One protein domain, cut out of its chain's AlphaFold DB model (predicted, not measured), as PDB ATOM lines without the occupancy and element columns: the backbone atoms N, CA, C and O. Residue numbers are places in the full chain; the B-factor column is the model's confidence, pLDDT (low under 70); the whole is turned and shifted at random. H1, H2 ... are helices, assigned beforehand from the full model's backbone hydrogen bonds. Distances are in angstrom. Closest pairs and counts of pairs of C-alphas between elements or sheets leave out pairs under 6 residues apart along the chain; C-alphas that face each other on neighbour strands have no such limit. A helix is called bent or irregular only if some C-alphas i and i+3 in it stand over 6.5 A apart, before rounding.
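Overview. This is residues 59 to 199 of the 432 residues of an uncharacterized protein of Hyphomonas sp (UniProt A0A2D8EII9). Two long helical hairpins, H2 with H3 and H6 with H7, spread from the middle of the model like the arms of a wide V, with the short helices H4 and H5 where the arms come together and the small H1 beside the first arm. At the far end of that arm residues 87 to 92, of which 87 to 88 belong to H2, stick out. The printed part has 141 residues with seven named helices, H1 to H7 in chain order, and no named strand: the class is all helix. The whole is loose, with a radius of gyration of the C-alphas of 19.3 A, and elongated, spanning 60 by 38 by 22 A.

Arrangement. H1, residues 66 to 71, touches no helix. H2, residues 75 to 88, is close to H1 but not clearly touching it; their closest C-alphas, of Leu 67 and Ala 75, are 6.4 A apart. H3, residues 93 to 116, forms a helical hairpin with H2: they touch, closest at the C-alphas of Arg 86 and Arg 93, 5.5 A, at a shallow tilt of 4 degrees, opposite ways. H4, residues 125 to 132, only just touches H3, with 3 pairs of C-alphas within 8 A, the closest being Ile 115 and Glu 125, 6.5 A. H5, residues 135 to 144, touches residues 111 to 114 of H3 alone, closest at the C-alphas of Thr 114 and Arg 142, 6.3 A, at a shallow tilt of 28 degrees. H6, residues 149 to 170, touches H4 about perpendicular, at 89 degrees; the closest C-alphas, of Val 127 and Cys 156, are 6.1 A apart, and in H6 residues 156 to 160 alone take part. H7, residues 177 to 199, forms the second helical hairpin with H6, at a shallow tilt of 26 degrees, opposite ways, the C-alphas of Ser 162 and Ala 186 being closest at 4.6 A. H7 also touches H4, with residues 193 to 198 alone, closest at Ile 131 and Arg 194, C-alphas 5.9 A apart. H3 is apart from H6 and H7. Every O i to N i+4 pair is within hydrogen-bond range in H1, H2, H3, H5, H6 and H7; in H4 it is 3 of 4.

Along the chain. H1 begins at C-alpha 66, (55.623, 89.754, 5.713). H2 measures 20.3 A from first to last C-alpha, H3 34.7 A, H6 31.0 A and H7 32.9 A; H1, H4 and H5 are shorter. H4 is only just irregular: C-alphas 129 and 132 are 6.9 A apart. H7 ends at C-alpha 199, (55.306, 105.736, 24.881).

Size, cuts and confidence. The two C-alphas farthest apart, of Ser 91 and Ile 177, are 60.3 A apart. The printed part has no cut and no long link. Mean pLDDT of the printed part is 89.3, and no printed residue is under 70.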
ATOM      1  N   PHE A  59      52.244  96.488   3.424       80.56
ATOM      2  CA  PHE A  59      52.072  95.691   4.639       80.56
ATOM      3  C   PHE A  59      50.595  95.380   4.890       80.56
ATOM      4  O   PHE A  59      49.706  96.074   4.390       80.56
ATOM      5  N   ALA A  60      50.334  94.343   5.689       78.06
ATOM      6  CA  ALA A  60      48.982  94.032   6.128       78.06
ATOM      7  C   ALA A  60      48.371  95.239   6.874       78.06
ATOM      8  O   ALA A  60      49.083  95.922   7.620       78.06
ATOM      9  N   PRO A  61      47.062  95.520   6.725       73.56
ATOM     10  CA  PRO A  61      46.459  96.702   7.341       73.56
ATOM     11  C   PRO A  61      46.449  96.669   8.881       73.56
ATOM     12  O   PRO A  61      46.322  97.716   9.513       73.56
ATOM     13  N   ASN A  62      46.627  95.498   9.502       79.12
ATOM     14  CA  ASN A  62      46.835  95.364  10.949       79.12
ATOM     15  C   ASN A  62      48.283  95.668  11.392       79.12
ATOM     16  O   ASN A  62      48.560  95.636  12.588       79.12
ATOM     17  N   GLY A  63      49.198  95.970  10.465       82.50
ATOM     18  CA  GLY A  63      50.612  96.248  10.725       82.50
ATOM     19  C   GLY A  63      51.523  95.017  10.780       82.50
ATOM     20  O   GLY A  63      52.710  95.168  11.085       82.50
ATOM     21  N   ASP A  64      51.011  93.818  10.504       85.38
ATOM     22  CA  ASP A  64      51.823  92.597  10.521       85.38
ATOM     23  C   ASP A  64      52.944  92.635   9.474       85.38
ATOM     24  O   ASP A  64      52.820  93.224   8.393       85.38
ATOM     25  N   GLY A  65      54.070  92.014   9.828       84.25
ATOM     26  CA  GLY A  65      55.206  91.836   8.919       84.25
ATOM     27  C   GLY A  65      54.917  90.830   7.803       84.25
ATOM     28  O   GLY A  65      53.905  90.128   7.828       84.25
ATOM     29  N   TRP A  66      55.808  90.708   6.818       82.25
ATOM     30  CA  TRP A  66      55.623  89.754   5.713       82.25
ATOM     31  C   TRP A  66      55.581  88.306   6.206       82.25
ATOM     32  O   TRP A  66      54.784  87.501   5.727       82.25
ATOM     33  N   LEU A  67      56.396  87.977   7.211       82.06
ATOM     34  CA  LEU A  67      56.422  86.638   7.797       82.06
ATOM     35  C   LEU A  67      55.177  86.349   8.644       82.06
ATOM     36  O   LEU A  67      54.596  85.273   8.531       82.06
ATOM     37  N   GLU A  68      54.735  87.320   9.442       83.38
ATOM     38  CA  GLU A  68      53.524  87.193  10.259       83.38
ATOM     39  C   GLU A  68      52.288  87.058   9.377       83.38
ATOM     40  O   GLU A  68      51.474  86.166   9.594       83.38
ATOM     41  N   SER A  69      52.194  87.872   8.327       77.69
ATOM     42  CA  SER A  69      51.057  87.838   7.415       77.69
ATOM     43  C   SER A  69      50.990  86.584   6.547       77.69
ATOM     44  O   SER A  69      49.901  86.111   6.234       77.69
ATOM     45  N   THR A  70      52.143  86.026   6.171       73.81
ATOM     46  CA  THR A  70      52.202  84.840   5.304       73.81
ATOM     47  C   THR A  70      52.117  83.540   6.103       73.81
ATOM     48  O   THR A  70      51.463  82.590   5.681       73.81
ATOM     49  N   TYR A  71      52.778  83.481   7.263       75.31
ATOM     50  CA  TYR A  71      52.970  82.245   8.032       75.31
ATOM     51  C   TYR A  71      52.323  82.269   9.425       75.31
ATOM     52  O   TYR A  71      52.432  81.291  10.167       75.31
ATOM     53  N   GLY A  72      51.690  83.377   9.821       78.69
ATOM     54  CA  GLY A  72      51.083  83.550  11.145       78.69
ATOM     55  C   GLY A  72      52.096  83.612  12.292       78.69
ATOM     56  O   GLY A  72      51.720  83.418  13.449       78.69
ATOM     57  N   LYS A  73      53.392  83.797  11.996       82.19
ATOM     58  CA  LYS A  73      54.479  83.786  12.987       82.19
ATOM     59  C   LYS A  73      55.534  84.842  12.694       82.19
ATOM     60  O   LYS A  73      55.924  85.039  11.548       82.19
ATOM     61  N   ASP A  74      56.051  85.447  13.757       85.25
ATOM     62  CA  ASP A  74      57.171  86.377  13.677       85.25
ATOM     63  C   ASP A  74      58.492  85.667  13.315       85.25
ATOM     64  O   ASP A  74      58.662  84.454  13.510       85.25
ATOM     65  N   ALA A  75      59.462  86.439  12.816       86.69
ATOM     66  CA  ALA A  75      60.769  85.937  12.396       86.69
ATOM     67  C   ALA A  75      61.498  85.169  13.511       86.69
ATOM     68  O   ALA A  75      62.064  84.100  13.275       86.69
ATOM     69  N   ASN A  76      61.456  85.673  14.747       88.06
ATOM     70  CA  ASN A  76      62.129  85.051  15.885       88.06
ATOM     71  C   ASN A  76      61.513  83.689  16.230       88.06
ATOM     72  O   ASN A  76      62.233  82.743  16.562       88.06
ATOM     73  N   SER A  77      60.194  83.567  16.129       87.81
ATOM     74  CA  SER A  77      59.450  82.327  16.324       87.81
ATOM     75  C   SER A  77      59.808  81.287  15.262       87.81
ATOM     76  O   SER A  77      60.086  80.137  15.619       87.81
ATOM     77  N   ILE A  78      59.891  81.681  13.987       85.88
ATOM     78  CA  ILE A  78      60.302  80.778  12.900       85.88
ATOM     79  C   ILE A  78      61.763  80.343  13.093       85.88
ATOM     80  O   ILE A  78      62.051  79.147  13.092       85.88
ATOM     81  N   ILE A  79      62.681  81.267  13.399       89.56
ATOM     82  CA  ILE A  79      64.091  80.941  13.679       89.56
ATOM     83  C   ILE A  79      64.213  79.971  14.862       89.56
ATOM     84  O   ILE A  79      65.003  79.025  14.817       89.56
ATOM     85  N   ARG A  80      63.433  80.156  15.936       91.44
ATOM     86  CA  ARG A  80      63.409  79.215  17.072       91.44
ATOM     87  C   ARG A  80      62.941  77.824  16.648       91.44
ATOM     88  O   ARG A  80      63.510  76.840  17.128       91.44
ATOM     89  N   MET A  81      61.946  77.732  15.765       87.69
ATOM     90  CA  MET A  81      61.490  76.461  15.196       87.69
ATOM     91  C   MET A  81      62.588  75.809  14.353       87.69
ATOM     92  O   MET A  81      62.916  74.653  14.613       87.69
ATOM     93  N   CYS A  82      63.234  76.553  13.451       87.62
ATOM     94  CA  CYS A  82      64.363  76.064  12.655       87.62
ATOM     95  C   CYS A  82      65.507  75.564  13.545       87.62
ATOM     96  O   CYS A  82      65.964  74.435  13.397       87.62
ATOM     97  N   ARG A  83      65.889  76.317  14.583       90.62
ATOM     98  CA  ARG A  83      66.901  75.877  15.562       90.62
ATOM     99  C   ARG A  83      66.495  74.609  16.315       90.62
ATOM    100  O   ARG A  83      67.367  73.838  16.710       90.62
ATOM    101  N   LYS A  84      65.198  74.391  16.558       91.88
ATOM    102  CA  LYS A  84      64.697  73.149  17.166       91.88
ATOM    103  C   LYS A  84      64.767  71.987  16.176       91.88
ATOM    104  O   LYS A  84      65.237  70.927  16.574       91.88
ATOM    105  N   MET A  85      64.384  72.201  14.916       86.88
ATOM    106  CA  MET A  85      64.506  71.205  13.844       86.88
ATOM    107  C   MET A  85      65.963  70.799  13.631       86.88
ATOM    108  O   MET A  85      66.265  69.618  13.669       86.88
ATOM    109  N   ARG A  86      66.886  71.763  13.600       89.44
ATOM    110  CA  ARG A  86      68.336  71.536  13.503       89.44
ATOM    111  C   ARG A  86      68.909  70.639  14.603       89.44
ATOM    112  O   ARG A  86      69.922  69.978  14.406       89.44
ATOM    113  N   ARG A  87      68.309  70.649  15.799       89.50
ATOM    114  CA  ARG A  87      68.730  69.772  16.906       89.50
ATOM    115  C   ARG A  87      68.263  68.329  16.722       89.50
ATOM    116  O   ARG A  87      68.924  67.435  17.241       89.50
ATOM    117  N   LEU A  88      67.136  68.128  16.041       89.25
ATOM    118  CA  LEU A  88      66.524  66.819  15.803       89.25
ATOM    119  C   LEU A  88      67.061  66.181  14.517       89.25
ATOM    120  O   LEU A  88      67.419  65.010  14.518       89.25
ATOM    121  N   ASP A  89      67.166  66.970  13.452       86.00
ATOM    122  CA  ASP A  89      67.609  66.559  12.126       86.00
ATOM    123  C   ASP A  89      69.005  67.128  11.845       86.00
ATOM    124  O   ASP A  89      69.173  68.247  11.352       86.00
ATOM    125  N   LYS A  90      70.025  66.357  12.234       88.31
ATOM    126  CA  LYS A  90      71.432  66.733  12.034       88.31
ATOM    127  C   LYS A  90      71.882  66.591  10.579       88.31
ATOM    128  O   LYS A  90      72.846  67.254  10.209       88.31
ATOM    129  N   SER A  91      71.211  65.756   9.782       87.75
ATOM    130  CA  SER A  91      71.510  65.547   8.357       87.75
ATOM    131  C   SER A  91      71.267  66.804   7.531       87.75
ATOM    132  O   SER A  91      72.075  67.131   6.673       87.75
ATOM    133  N   ASN A  92      70.206  67.552   7.838       89.00
ATOM    134  CA  ASN A  92      69.811  68.739   7.075       89.00
ATOM    135  C   ASN A  92      70.297  70.058   7.699       89.00
ATOM    136  O   ASN A  92      69.696  71.114   7.497       89.00
ATOM    137  N   ARG A  93      71.374  70.020   8.493       89.38
ATOM    138  CA  ARG A  93      71.845  71.182   9.260       89.38
ATOM    139  C   ARG A  93      72.140  72.398   8.381       89.38
ATOM    140  O   ARG A  93      71.711  73.491   8.732       89.38
ATOM    141  N   GLU A  94      72.852  72.206   7.274       90.31
ATOM    142  CA  GLU A  94      73.237  73.294   6.365       90.31
ATOM    143  C   GLU A  94      72.018  73.940   5.710       90.31
ATOM    144  O   GLU A  94      71.895  75.160   5.703       90.31
ATOM    145  N   SER A  95      71.059  73.131   5.252       87.81
ATOM    146  CA  SER A  95      69.806  73.633   4.685       87.81
ATOM    147  C   SER A  95      68.987  74.423   5.709       87.81
ATOM    148  O   SER A  95      68.411  75.454   5.378       87.81
ATOM    149  N   ILE A  96      68.946  73.976   6.968       82.94
ATOM    150  CA  ILE A  96      68.235  74.691   8.035       82.94
ATOM    151  C   ILE A  96      68.948  75.998   8.405       82.94
ATOM    152  O   ILE A  96      68.277  76.991   8.687       82.94
ATOM    153  N   ASP A  97      70.283  76.006   8.412       87.38
ATOM    154  CA  ASP A  97      71.075  77.215   8.652       87.38
ATOM    155  C   ASP A  97      70.851  78.232   7.505       87.38
ATOM    156  O   ASP A  97      70.545  79.389   7.792       87.38
ATOM    157  N   ALA A  98      70.805  77.789   6.242       86.56
ATOM    158  CA  ALA A  98      70.447  78.638   5.098       86.56
ATOM    159  C   ALA A  98      69.035  79.247   5.222       86.56
ATOM    160  O   ALA A  98      68.865  80.450   5.046       86.56
ATOM    161  N   ILE A  99      68.031  78.457   5.627       85.94
ATOM    162  CA  ILE A  99      66.668  78.969   5.875       85.94
ATOM    163  C   ILE A  99      66.665  80.044   6.973       85.94
ATOM    164  O   ILE A  99      65.924  81.023   6.892       85.94
ATOM    165  N   ILE A 100      67.456  79.866   8.037       84.50
ATOM    166  CA  ILE A 100      67.562  80.864   9.112       84.50
ATOM    167  C   ILE A 100      68.132  82.178   8.571       84.50
ATOM    168  O   ILE A 100      67.661  83.245   8.975       84.50
ATOM    169  N   ASP A 101      69.119  82.108   7.683       86.88
ATOM    170  CA  ASP A 101      69.732  83.287   7.082       86.88
ATOM    171  C   ASP A 101      68.785  83.977   6.094       86.88
ATOM    172  O   ASP A 101      68.631  85.195   6.171       86.88
ATOM    173  N   ASP A 102      68.020  83.225   5.301       80.44
ATOM    174  CA  ASP A 102      66.952  83.780   4.461       80.44
ATOM    175  C   ASP A 102      65.906  84.532   5.301       80.44
ATOM    176  O   ASP A 102      65.533  85.661   4.980       80.44
ATOM    177  N   ILE A 103      65.470  83.960   6.431       82.31
ATOM    178  CA  ILE A 103      64.513  84.618   7.341       82.31
ATOM    179  C   ILE A 103      65.090  85.923   7.905       82.31
ATOM    180  O   ILE A 103      64.361  86.909   8.046       82.31
ATOM    181  N   ARG A 104      66.385  85.952   8.242       87.12
ATOM    182  CA  ARG A 104      67.056  87.168   8.727       87.12
ATOM    183  C   ARG A 104      67.141  88.230   7.640       87.12
ATOM    184  O   ARG A 104      66.849  89.388   7.929       87.12
ATOM    185  N   THR A 105      67.473  87.835   6.416       83.31
ATOM    186  CA  THR A 105      67.522  88.728   5.253       83.31
ATOM    187  C   THR A 105      66.150  89.337   4.986       83.31
ATOM    188  O   THR A 105      66.020  90.559   4.955       83.31
ATOM    189  N   ILE A 106      65.102  88.507   4.926       80.06
ATOM    190  CA  ILE A 106      63.712  88.964   4.786       80.06
ATOM    191  C   ILE A 106      63.358  89.941   5.908       80.06
ATOM    192  O   ILE A 106      62.760  90.983   5.655       80.06
ATOM    193  N   LYS A 107      63.748  89.641   7.153       87.88
ATOM    194  CA  LYS A 107      63.461  90.528   8.278       87.88
ATOM    195  C   LYS A 107      64.204  91.861   8.180       87.88
ATOM    196  O   LYS A 107      63.622  92.888   8.513       87.88
ATOM    197  N   SER A 108      65.452  91.861   7.722       87.25
ATOM    198  CA  SER A 108      66.217  93.088   7.485       87.25
ATOM    199  C   SER A 108      65.535  93.951   6.427       87.25
ATOM    200  O   SER A 108      65.278  95.127   6.662       87.25
ATOM    201  N   MET A 109      65.141  93.347   5.306       84.06
ATOM    202  CA  MET A 109      64.389  94.028   4.253       84.06
ATOM    203  C   MET A 109      63.054  94.582   4.757       84.06
ATOM    204  O   MET A 109      62.676  95.696   4.417       84.06
ATOM    205  N   GLU A 110      62.352  93.830   5.606       85.50
ATOM    206  CA  GLU A 110      61.100  94.264   6.221       85.50
ATOM    207  C   GLU A 110      61.297  95.527   7.079       85.50
ATOM    208  O   GLU A 110      60.433  96.408   7.093       85.50
ATOM    209  N   ILE A 111      62.424  95.630   7.795       90.81
ATOM    210  CA  ILE A 111      62.791  96.815   8.584       90.81
ATOM    211  C   ILE A 111      63.056  98.001   7.657       90.81
ATOM    212  O   ILE A 111      62.450  99.050   7.866       90.81
ATOM    213  N   GLU A 112      63.889  97.829   6.627       89.19
ATOM    214  CA  GLU A 112      64.184  98.893   5.655       89.19
ATOM    215  C   GLU A 112      62.911  99.391   4.969       89.19
ATOM    216  O   GLU A 112      62.658 100.590   4.941       89.19
ATOM    217  N   ALA A 113      62.051  98.481   4.507       86.12
ATOM    218  CA  ALA A 113      60.771  98.825   3.892       86.12
ATOM    219  C   ALA A 113      59.835  99.553   4.867       86.12
ATOM    220  O   ALA A 113      59.151 100.502   4.496       86.12
ATOM    221  N   THR A 114      59.806  99.136   6.137       89.62
ATOM    222  CA  THR A 114      58.989  99.805   7.160       89.62
ATOM    223  C   THR A 114      59.457 101.237   7.393       89.62
ATOM    224  O   THR A 114      58.623 102.131   7.500       89.62
ATOM    225  N   ILE A 115      60.771 101.450   7.490       91.50
ATOM    226  CA  ILE A 115      61.355 102.771   7.729       91.50
ATOM    227  C   ILE A 115      61.202 103.643   6.483       91.50
ATOM    228  O   ILE A 115      60.675 104.740   6.599       91.50
ATOM    229  N   GLY A 116      61.575 103.141   5.304       87.88
ATOM    230  CA  GLY A 116      61.526 103.882   4.042       87.88
ATOM    231  C   GLY A 116      60.117 104.246   3.566       87.88
ATOM    232  O   GLY A 116      59.969 105.150   2.747       87.88
ATOM    233  N   ASN A 117      59.079 103.584   4.088       86.75
ATOM    234  CA  ASN A 117      57.682 103.952   3.848       86.75
ATOM    235  C   ASN A 117      57.197 105.123   4.717       86.75
ATOM    236  O   ASN A 117      56.080 105.597   4.509       86.75
ATOM    237  N   LEU A 118      57.990 105.583   5.690       89.12
ATOM    238  CA  LEU A 118      57.643 106.750   6.490       89.12
ATOM    239  C   LEU A 118      57.995 108.024   5.725       89.12
ATOM    240  O   LEU A 118      59.138 108.237   5.334       89.12
ATOM    241  N   SER A 119      57.032 108.931   5.600       89.88
ATOM    242  CA  SER A 119      57.185 110.214   4.902       89.88
ATOM    243  C   SER A 119      58.268 111.126   5.496       89.88
ATOM    244  O   SER A 119      58.677 112.098   4.867       89.88
ATOM    245  N   TRP A 120      58.719 110.824   6.713       93.25
ATOM    246  CA  TRP A 120      59.624 111.639   7.514       93.25
ATOM    247  C   TRP A 120      60.910 110.919   7.938       93.25
ATOM    248  O   TRP A 120      61.657 111.466   8.748       93.25
ATOM    249  N   SER A 121      61.164 109.695   7.462       92.38
ATOM    250  CA  SER A 121      62.355 108.938   7.877       92.38
ATOM    251  C   SER A 121      63.661 109.457   7.289       92.38
ATOM    252  O   SER A 121      64.705 109.062   7.798       92.38
ATOM    253  N   GLU A 122      63.607 110.288   6.245       91.25
ATOM    254  CA  GLU A 122      64.784 110.769   5.517       91.25
ATOM    255  C   GLU A 122      65.803 111.425   6.464       91.25
ATOM    256  O   GLU A 122      65.498 112.393   7.166       91.25
ATOM    257  N   GLY A 123      67.015 110.864   6.514       89.25
ATOM    258  CA  GLY A 123      68.103 111.318   7.387       89.25
ATOM    259  C   GLY A 123      67.981 110.878   8.854       89.25
ATOM    260  O   GLY A 123      68.792 111.282   9.691       89.25
ATOM    261  N   LEU A 124      66.978 110.065   9.195       92.31
ATOM    262  CA  LEU A 124      66.733 109.520  10.534       92.31
ATOM    263  C   LEU A 124      66.712 107.984  10.555       92.31
ATOM    264  O   LEU A 124      66.435 107.397  11.602       92.31
ATOM    265  N   GLU A 125      67.011 107.313   9.448       92.56
ATOM    266  CA  GLU A 125      66.878 105.863   9.289       92.56
ATOM    267  C   GLU A 125      67.718 105.102  10.319       92.56
ATOM    268  O   GLU A 125      67.203 104.251  11.052       92.56
ATOM    269  N   ASP A 126      68.992 105.466  10.456       91.06
ATOM    270  CA  ASP A 126      69.901 104.848  11.425       91.06
ATOM    271  C   ASP A 126      69.500 105.149  12.870       91.06
ATOM    272  O   ASP A 126      69.652 104.312  13.765       91.06
ATOM    273  N   VAL A 127      68.935 106.331  13.117       93.31
ATOM    274  CA  VAL A 127      68.405 106.692  14.435       93.31
ATOM    275  C   VAL A 127      67.221 105.793  14.778       93.31
ATOM    276  O   VAL A 127      67.177 105.235  15.876       93.31
ATOM    277  N   ILE A 128      66.299 105.597  13.835       93.19
ATOM    278  CA  ILE A 128      65.125 104.739  14.002       93.19
ATOM    279  C   ILE A 128      65.560 103.287  14.265       93.19
ATOM    280  O   ILE A 128      65.054 102.665  15.202       93.19
ATOM    281  N   LYS A 129      66.560 102.766  13.537       91.31
ATOM    282  CA  LYS A 129      67.152 101.429  13.775       91.31
ATOM    283  C   LYS A 129      67.693 101.271  15.198       91.31
ATOM    284  O   LYS A 129      67.472 100.240  15.833       91.31
ATOM    285  N   ASN A 130      68.334 102.309  15.737       89.62
ATOM    286  CA  ASN A 130      69.083 102.229  16.995       89.62
ATOM    287  C   ASN A 130      68.332 102.712  18.251       89.62
ATOM    288  O   ASN A 130      68.760 102.423  19.377       89.62
ATOM    289  N   ILE A 131      67.224 103.446  18.107       88.75
ATOM    290  CA  ILE A 131      66.500 104.014  19.255       88.75
ATOM    291  C   ILE A 131      65.792 102.931  20.081       88.75
ATOM    292  O   ILE A 131      65.732 103.040  21.305       88.75
ATOM    293  N   GLY A 132      65.334 101.840  19.461       78.62
ATOM    294  CA  GLY A 132      64.693 100.730  20.177       78.62
ATOM    295  C   GLY A 132      63.681  99.956  19.340       78.62
ATOM    296  O   GLY A 132      62.556  99.720  19.796       78.62
ATOM    297  N   LEU A 133      64.053  99.591  18.112       84.94
ATOM    298  CA  LEU A 133      63.208  98.773  17.252       84.94
ATOM    299  C   LEU A 133      63.222  97.302  17.692       84.94
ATOM    300  O   LEU A 133      64.262  96.683  17.892       84.94
ATOM    301  N   ASN A 134      62.025  96.748  17.847       88.00
ATOM    302  CA  ASN A 134      61.742  95.326  18.018       88.00
ATOM    303  C   ASN A 134      60.473  95.000  17.213       88.00
ATOM    304  O   ASN A 134      59.831  95.921  16.708       88.00
ATOM    305  N   ASP A 135      60.080  93.730  17.108       86.06
ATOM    306  CA  ASP A 135      58.922  93.323  16.290       86.06
ATOM    307  C   ASP A 135      57.625  94.054  16.672       86.06
ATOM    308  O   ASP A 135      56.914  94.562  15.804       86.06
ATOM    309  N   ARG A 136      57.369  94.216  17.976       88.56
ATOM    310  CA  ARG A 136      56.203  94.957  18.480       88.56
ATOM    311  C   ARG A 136      56.247  96.426  18.047       88.56
ATOM    312  O   ARG A 136      55.237  96.974  17.614       88.56
ATOM    313  N   SER A 137      57.406  97.070  18.168       91.31
ATOM    314  CA  SER A 137      57.615  98.461  17.761       91.31
ATOM    315  C   SER A 137      57.566  98.633  16.244       91.31
ATOM    316  O   SER A 137      57.032  99.638  15.802       91.31
ATOM    317  N   LEU A 138      58.045  97.668  15.450       91.44
ATOM    318  CA  LEU A 138      57.927  97.677  13.985       91.44
ATOM    319  C   LEU A 138      56.462  97.628  13.553       91.44
ATOM    320  O   LEU A 138      56.030  98.460  12.758       91.44
ATOM    321  N   LYS A 139      55.679  96.708  14.131       91.38
ATOM    322  CA  LYS A 139      54.234  96.628  13.890       91.38
ATOM    323  C   LYS A 139      53.535  97.939  14.258       91.38
ATOM    324  O   LYS A 139      52.774  98.479  13.460       91.38
ATOM    325  N   ALA A 140      53.830  98.499  15.432       91.44
ATOM    326  CA  ALA A 140      53.276  99.790  15.840       91.44
ATOM    327  C   ALA A 140      53.708 100.937  14.907       91.44
ATOM    328  O   ALA A 140      52.897 101.807  14.597       91.44
ATOM    329  N   LEU A 141      54.951 100.927  14.422       93.06
ATOM    330  CA  LEU A 141      55.483 101.943  13.515       93.06
ATOM    331  C   LEU A 141      54.769 101.921  12.157       93.06
ATOM    332  O   LEU A 141      54.431 102.981  11.648       93.06
ATOM    333  N   ARG A 142      54.428 100.746  11.615       90.62
ATOM    334  CA  ARG A 142      53.628 100.646  10.376       90.62
ATOM    335  C   ARG A 142      52.232 101.241  10.515       90.62
ATOM    336  O   ARG A 142      51.713 101.824   9.573       90.62
ATOM    337  N   LYS A 143      51.616 101.087  11.688       88.19
ATOM    338  CA  LYS A 143      50.243 101.547  11.942       88.19
ATOM    339  C   LYS A 143      50.171 103.023  12.297       88.19
ATOM    340  O   LYS A 143      49.253 103.726  11.886       88.19
ATOM    341  N   PHE A 144      51.111 103.473  13.121       90.31
ATOM    342  CA  PHE A 144      51.037 104.763  13.799       90.31
ATOM    343  C   PHE A 144      52.191 105.699  13.449       90.31
ATOM    344  O   PHE A 144      52.203 106.833  13.922       90.31
ATOM    345  N   GLY A 145      53.154 105.258  12.639       90.69
ATOM    346  CA  GLY A 145      54.333 106.041  12.279       90.69
ATOM    347  C   GLY A 145      53.982 107.371  11.623       90.69
ATOM    348  O   GLY A 145      54.557 108.396  11.975       90.69
ATOM    349  N   GLU A 146      52.976 107.379  10.748       90.25
ATOM    350  CA  GLU A 146      52.480 108.606  10.118       90.25
ATOM    351  C   GLU A 146      51.620 109.443  11.066       90.25
ATOM    352  O   GLU A 146      51.883 110.628  11.284       90.25
ATOM    353  N   SER A 147      50.612 108.828  11.693       88.00
ATOM    354  CA  SER A 147      49.654 109.548  12.545       88.00
ATOM    355  C   SER A 147      50.284 110.125  13.816       88.00
ATOM    356  O   SER A 147      49.773 111.100  14.367       88.00
ATOM    357  N   ARG A 148      51.404 109.554  14.278       92.62
ATOM    358  CA  ARG A 148      52.157 109.986  15.467       92.62
ATOM    359  C   ARG A 148      53.547 110.547  15.124       92.62
ATOM    360  O   ARG A 148      54.379 110.704  16.022       92.62
ATOM    361  N   SER A 149      53.779 110.885  13.855       93.62
ATOM    362  CA  SER A 149      55.066 111.327  13.295       93.62
ATOM    363  C   SER A 149      55.746 112.440  14.093       93.62
ATOM    364  O   SER A 149      56.908 112.306  14.454       93.62
ATOM    365  N   SER A 150      55.026 113.503  14.459       94.06
ATOM    366  CA  SER A 150      55.595 114.658  15.174       94.06
ATOM    367  C   SER A 150      56.286 114.288  16.495       94.06
ATOM    368  O   SER A 150      57.361 114.796  16.815       94.06
ATOM    369  N   SER A 151      55.690 113.375  17.264       94.69
ATOM    370  CA  SER A 151      56.257 112.910  18.534       94.69
ATOM    371  C   SER A 151      57.411 111.928  18.316       94.69
ATOM    372  O   SER A 151      58.391 111.966  19.061       94.69
ATOM    373  N   LEU A 152      57.327 111.090  17.278       95.94
ATOM    374  CA  LEU A 152      58.389 110.150  16.909       95.94
ATOM    375  C   LEU A 152      59.633 110.880  16.388       95.94
ATOM    376  O   LEU A 152      60.733 110.608  16.860       95.94
ATOM    377  N   GLN A 153      59.462 111.873  15.513       95.50
ATOM    378  CA  GLN A 153      60.545 112.734  15.030       95.50
ATOM    379  C   GLN A 153      61.239 113.454  16.186       95.50
ATOM    380  O   GLN A 153      62.466 113.472  16.256       95.50
ATOM    381  N   LYS A 154      60.472 113.993  17.143       96.06
ATOM    382  CA  LYS A 154      61.039 114.629  18.339       96.06
ATOM    383  C   LYS A 154      61.871 113.648  19.170       96.06
ATOM    384  O   LYS A 154      62.949 114.012  19.640       96.06
ATOM    385  N   ALA A 155      61.411 112.407  19.331       96.25
ATOM    386  CA  ALA A 155      62.187 111.363  19.995       96.25
ATOM    387  C   ALA A 155      63.486 111.051  19.229       96.25
ATOM    388  O   ALA A 155      64.549 110.985  19.848       96.25
ATOM    389  N   CYS A 156      63.430 110.941  17.898       96.12
ATOM    390  CA  CYS A 156      64.612 110.744  17.056       96.12
ATOM    391  C   CYS A 156      65.611 111.900  17.186       96.12
ATOM    392  O   CYS A 156      66.795 111.659  17.385       96.12
ATOM    393  N   GLN A 157      65.153 113.153  17.159       95.75
ATOM    394  CA  GLN A 157      66.016 114.329  17.314       95.75
ATOM    395  C   GLN A 157      66.712 114.367  18.681       95.75
ATOM    396  O   GLN A 157      67.903 114.670  18.763       95.75
ATOM    397  N   LEU A 158      66.000 114.025  19.762       95.31
ATOM    398  CA  LEU A 158      66.595 113.919  21.099       95.31
ATOM    399  C   LEU A 158      67.651 112.808  21.162       95.31
ATOM    400  O   LEU A 158      68.706 112.995  21.771       95.31
ATOM    401  N   TYR A 159      67.385 111.672  20.512       96.31
ATOM    402  CA  TYR A 159      68.332 110.565  20.432       96.31
ATOM    403  C   TYR A 159      69.572 110.932  19.615       96.31
ATOM    404  O   TYR A 159      70.687 110.664  20.055       96.31
ATOM    405  N   LEU A 160      69.386 111.584  18.465       95.44
ATOM    406  CA  LEU A 160      70.471 112.048  17.608       95.44
ATOM    407  C   LEU A 160      71.359 113.042  18.357       95.44
ATOM    408  O   LEU A 160      72.562 112.829  18.443       95.44
ATOM    409  N   LYS A 161      70.762 114.054  19.005       94.75
ATOM    410  CA  LYS A 161      71.492 115.025  19.832       94.75
ATOM    411  C   LYS A 161      72.321 114.343  20.920       94.75
ATOM    412  O   LYS A 161      73.473 114.705  21.134       94.75
ATOM    413  N   SER A 162      71.739 113.357  21.603       95.19
ATOM    414  CA  SER A 162      72.454 112.555  22.597       95.19
ATOM    415  C   SER A 162      73.641 111.813  21.979       95.19
ATOM    416  O   SER A 162      74.745 111.883  22.511       95.19
ATOM    417  N   MET A 163      73.437 111.141  20.843       94.44
ATOM    418  CA  MET A 163      74.485 110.363  20.185       94.44
ATOM    419  C   MET A 163      75.629 111.250  19.684       94.44
ATOM    420  O   MET A 163      76.787 110.894  19.866       94.44
ATOM    421  N   THR A 164      75.320 112.426  19.132       93.81
ATOM    422  CA  THR A 164      76.327 113.406  18.707       93.81
ATOM    423  C   THR A 164      77.206 113.844  19.877       93.81
ATOM    424  O   THR A 164      78.426 113.807  19.757       93.81
ATOM    425  N   VAL A 165      76.612 114.195  21.025       92.50
ATOM    426  CA  VAL A 165      77.379 114.585  22.223       92.50
ATOM    427  C   VAL A 165      78.233 113.423  22.729       92.50
ATOM    428  O   VAL A 165      79.407 113.611  23.020       92.50
ATOM    429  N   LEU A 166      77.678 112.208  22.796       92.38
ATOM    430  CA  LEU A 166      78.428 111.029  23.242       92.38
ATOM    431  C   LEU A 166      79.611 110.702  22.320       92.38
ATOM    432  O   LEU A 166      80.671 110.340  22.818       92.38
ATOM    433  N   ASN A 167      79.454 110.854  21.004       92.56
ATOM    434  CA  ASN A 167      80.541 110.636  20.049       92.56
ATOM    435  C   ASN A 167      81.655 111.678  20.218       92.56
ATOM    436  O   ASN A 167      82.813 111.294  20.329       92.56
ATOM    437  N   ILE A 168      81.305 112.965  20.340       91.44
ATOM    438  CA  ILE A 168      82.282 114.043  20.583       91.44
ATOM    439  C   ILE A 168      83.066 113.788  21.880       91.44
ATOM    440  O   ILE A 168      84.278 113.973  21.919       91.44
ATOM    441  N   LEU A 169      82.390 113.351  22.946       90.69
ATOM    442  CA  LEU A 169      83.039 113.059  24.228       90.69
ATOM    443  C   LEU A 169      83.929 111.809  24.175       90.69
ATOM    444  O   LEU A 169      84.950 111.770  24.855       90.69
ATOM    445  N   ASN A 170      83.579 110.808  23.364       89.31
ATOM    446  CA  ASN A 170      84.401 109.606  23.179       89.31
ATOM    447  C   ASN A 170      85.715 109.887  22.436       89.31
ATOM    448  O   ASN A 170      86.673 109.139  22.608       89.31
ATOM    449  N   GLU A 171      85.773 110.940  21.619       90.81
ATOM    450  CA  GLU A 171      86.995 111.361  20.919       90.81
ATOM    451  C   GLU A 171      87.946 112.174  21.817       90.81
ATOM    452  O   GLU A 171      89.113 112.369  21.471       90.81
ATOM    453  N   LYS A 172      87.481 112.637  22.986       90.38
ATOM    454  CA  LYS A 172      88.319 113.360  23.951       90.38
ATOM    455  C   LYS A 172      89.170 112.398  24.781       90.38
ATOM    456  O   LYS A 172      88.660 111.438  25.352       90.38
ATOM    457  N   ILE A 173      90.459 112.722  24.901       81.31
ATOM    458  CA  ILE A 173      91.443 111.950  25.678       81.31
ATOM    459  C   ILE A 173      91.319 112.248  27.181       81.31
ATOM    460  O   ILE A 173      91.337 111.323  27.989       81.31
ATOM    461  N   ASP A 174      91.120 113.518  27.547       85.69
ATOM    462  CA  ASP A 174      90.990 113.960  28.937       85.69
ATOM    463  C   ASP A 174      89.580 114.493  29.208       85.69
ATOM    464  O   ASP A 174      89.050 115.303  28.446       85.69
ATOM    465  N   TRP A 175      88.968 114.034  30.303       90.75
ATOM    466  CA  TRP A 175      87.612 114.415  30.705       90.75
ATOM    467  C   TRP A 175      87.635 115.359  31.907       90.75
ATOM    468  O   TRP A 175      88.102 114.991  32.988       90.75
ATOM    469  N   GLY A 176      87.064 116.552  31.743       90.69
ATOM    470  CA  GLY A 176      86.800 117.485  32.837       90.69
ATOM    471  C   GLY A 176      85.485 117.211  33.579       90.69
ATOM    472  O   GLY A 176      84.698 116.332  33.225       90.69
ATOM    473  N   ILE A 177      85.205 118.016  34.610       89.56
ATOM    474  CA  ILE A 177      83.935 117.971  35.364       89.56
ATOM    475  C   ILE A 177      82.746 118.337  34.460       89.56
ATOM    476  O   ILE A 177      81.680 117.724  34.553       89.56
ATOM    477  N   ASP A 178      82.931 119.306  33.561       90.56
ATOM    478  CA  ASP A 178      81.894 119.713  32.610       90.56
ATOM    479  C   ASP A 178      81.600 118.603  31.591       90.56
ATOM    480  O   ASP A 178      80.432 118.303  31.349       90.56
ATOM    481  N   ASP A 179      82.627 117.900  31.100       90.12
ATOM    482  CA  ASP A 179      82.470 116.748  30.198       90.12
ATOM    483  C   ASP A 179      81.704 115.599  30.868       90.12
ATOM    484  O   ASP A 179      80.801 115.010  30.272       90.12
ATOM    485  N   GLN A 180      81.991 115.313  32.145       89.69
ATOM    486  CA  GLN A 180      81.242 114.316  32.922       89.69
ATOM    487  C   GLN A 180      79.761 114.701  33.066       89.69
ATOM    488  O   GLN A 180      78.874 113.845  32.977       89.69
ATOM    489  N   LYS A 181      79.472 115.992  33.265       92.69
ATOM    490  CA  LYS A 181      78.101 116.509  33.354       92.69
ATOM    491  C   LYS A 181      77.387 116.444  32.003       92.69
ATOM    492  O   LYS A 181      76.218 116.056  31.954       92.69
ATOM    493  N   GLU A 182      78.066 116.788  30.913       92.44
ATOM    494  CA  GLU A 182      77.534 116.662  29.554       92.44
ATOM    495  C   GLU A 182      77.264 115.208  29.181       92.44
ATOM    496  O   GLU A 182      76.194 114.910  28.648       92.44
ATOM    497  N   TRP A 183      78.158 114.290  29.543       93.69
ATOM    498  CA  TRP A 183      77.958 112.858  29.359       93.69
ATOM    499  C   TRP A 183      76.712 112.359  30.099       93.69
ATOM    500  O   TRP A 183      75.855 111.692  29.510       93.69
ATOM    501  N   ALA A 184      76.559 112.731  31.374       93.94
ATOM    502  CA  ALA A 184      75.389 112.364  32.170       93.94
ATOM    503  C   ALA A 184      74.090 112.927  31.563       93.94
ATOM    504  O   ALA A 184      73.095 112.207  31.434       93.94
ATOM    505  N   ASN A 185      74.110 114.188  31.121       94.75
ATOM    506  CA  ASN A 185      72.985 114.816  30.430       94.75
ATOM    507  C   ASN A 185      72.665 114.112  29.104       94.75
ATOM    508  O   ASN A 185      71.496 113.868  28.803       94.75
ATOM    509  N   ALA A 186      73.679 113.744  28.319       94.44
ATOM    510  CA  ALA A 186      73.507 113.039  27.058       94.44
ATOM    511  C   ALA A 186      72.909 111.643  27.273       94.44
ATOM    512  O   ALA A 186      71.988 111.259  26.550       94.44
ATOM    513  N   LEU A 187      73.345 110.901  28.295       95.00
ATOM    514  CA  LEU A 187      72.724 109.627  28.665       95.00
ATOM    515  C   LEU A 187      71.269 109.786  29.106       95.00
ATOM    516  O   LEU A 187      70.420 108.971  28.731       95.00
ATOM    517  N   GLN A 188      70.963 110.837  29.867       95.38
ATOM    518  CA  GLN A 188      69.596 111.127  30.280       95.38
ATOM    519  C   GLN A 188      68.715 111.462  29.068       95.38
ATOM    520  O   GLN A 188      67.649 110.867  28.914       95.38
ATOM    521  N   LEU A 189      69.201 112.289  28.135       95.50
ATOM    522  CA  LEU A 189      68.525 112.562  26.861       95.50
ATOM    523  C   LEU A 189      68.296 111.286  26.045       95.50
ATOM    524  O   LEU A 189      67.209 111.098  25.502       95.50
ATOM    525  N   LYS A 190      69.277 110.372  26.003       95.19
ATOM    526  CA  LYS A 190      69.132 109.064  25.345       95.19
ATOM    527  C   LYS A 190      67.977 108.277  25.948       95.19
ATOM    528  O   LYS A 190      67.144 107.729  25.230       95.19
ATOM    529  N   LYS A 191      67.927 108.209  27.280       95.50
ATOM    530  CA  LYS A 191      66.892 107.489  28.027       95.50
ATOM    531  C   LYS A 191      65.512 108.111  27.808       95.50
ATOM    532  O   LYS A 191      64.552 107.378  27.573       95.50
ATOM    533  N   ASP A 192      65.424 109.435  27.834       95.50
ATOM    534  CA  ASP A 192      64.177 110.168  27.624       95.50
ATOM    535  C   ASP A 192      63.674 110.032  26.186       95.50
ATOM    536  O   ASP A 192      62.483 109.804  25.982       95.50
ATOM    537  N   ALA A 193      64.575 110.051  25.200       95.81
ATOM    538  CA  ALA A 193      64.252 109.773  23.805       95.81
ATOM    539  C   ALA A 193      63.670 108.363  23.628       95.81
ATOM    540  O   ALA A 193      62.605 108.203  23.034       95.81
ATOM    541  N   ARG A 194      64.306 107.339  24.215       95.00
ATOM    542  CA  ARG A 194      63.803 105.952  24.182       95.00
ATOM    543  C   ARG A 194      62.440 105.808  24.849       95.00
ATOM    544  O   ARG A 194      61.563 105.116  24.333       95.00
ATOM    545  N   LYS A 195      62.247 106.468  25.992       94.12
ATOM    546  CA  LYS A 195      60.970 106.472  26.711       94.12
ATOM    547  C   LYS A 195      59.882 107.167  25.894       94.12
ATOM    548  O   LYS A 195      58.779 106.638  25.798       94.12
ATOM    549  N   MET A 196      60.191 108.315  25.292       94.50
ATOM    550  CA  MET A 196      59.278 109.043  24.412       94.50
ATOM    551  C   MET A 196      58.886 108.179  23.214       94.50
ATOM    552  O   MET A 196      57.700 107.958  23.008       94.50
ATOM    553  N   TRP A 197      59.864 107.598  22.514       95.06
ATOM    554  CA  TRP A 197      59.646 106.673  21.400       95.06
ATOM    555  C   TRP A 197      58.697 105.527  21.774       95.06
ATOM    556  O   TRP A 197      57.664 105.327  21.134       95.06
ATOM    557  N   SER A 198      58.998 104.817  22.866       93.50
ATOM    558  CA  SER A 198      58.178 103.696  23.332       93.50
ATOM    559  C   SER A 198      56.762 104.129  23.719       93.50
ATOM    560  O   SER A 198      55.803 103.457  23.354       93.50
ATOM    561  N   ASN A 199      56.612 105.245  24.436       93.06
ATOM    562  CA  ASN A 199      55.306 105.736  24.881       93.06
ATOM    563  C   ASN A 199      54.451 106.261  23.725       93.06
ATOM    564  O   ASN A 199      53.227 106.167  23.776       93.06
TER     565      ASN A 199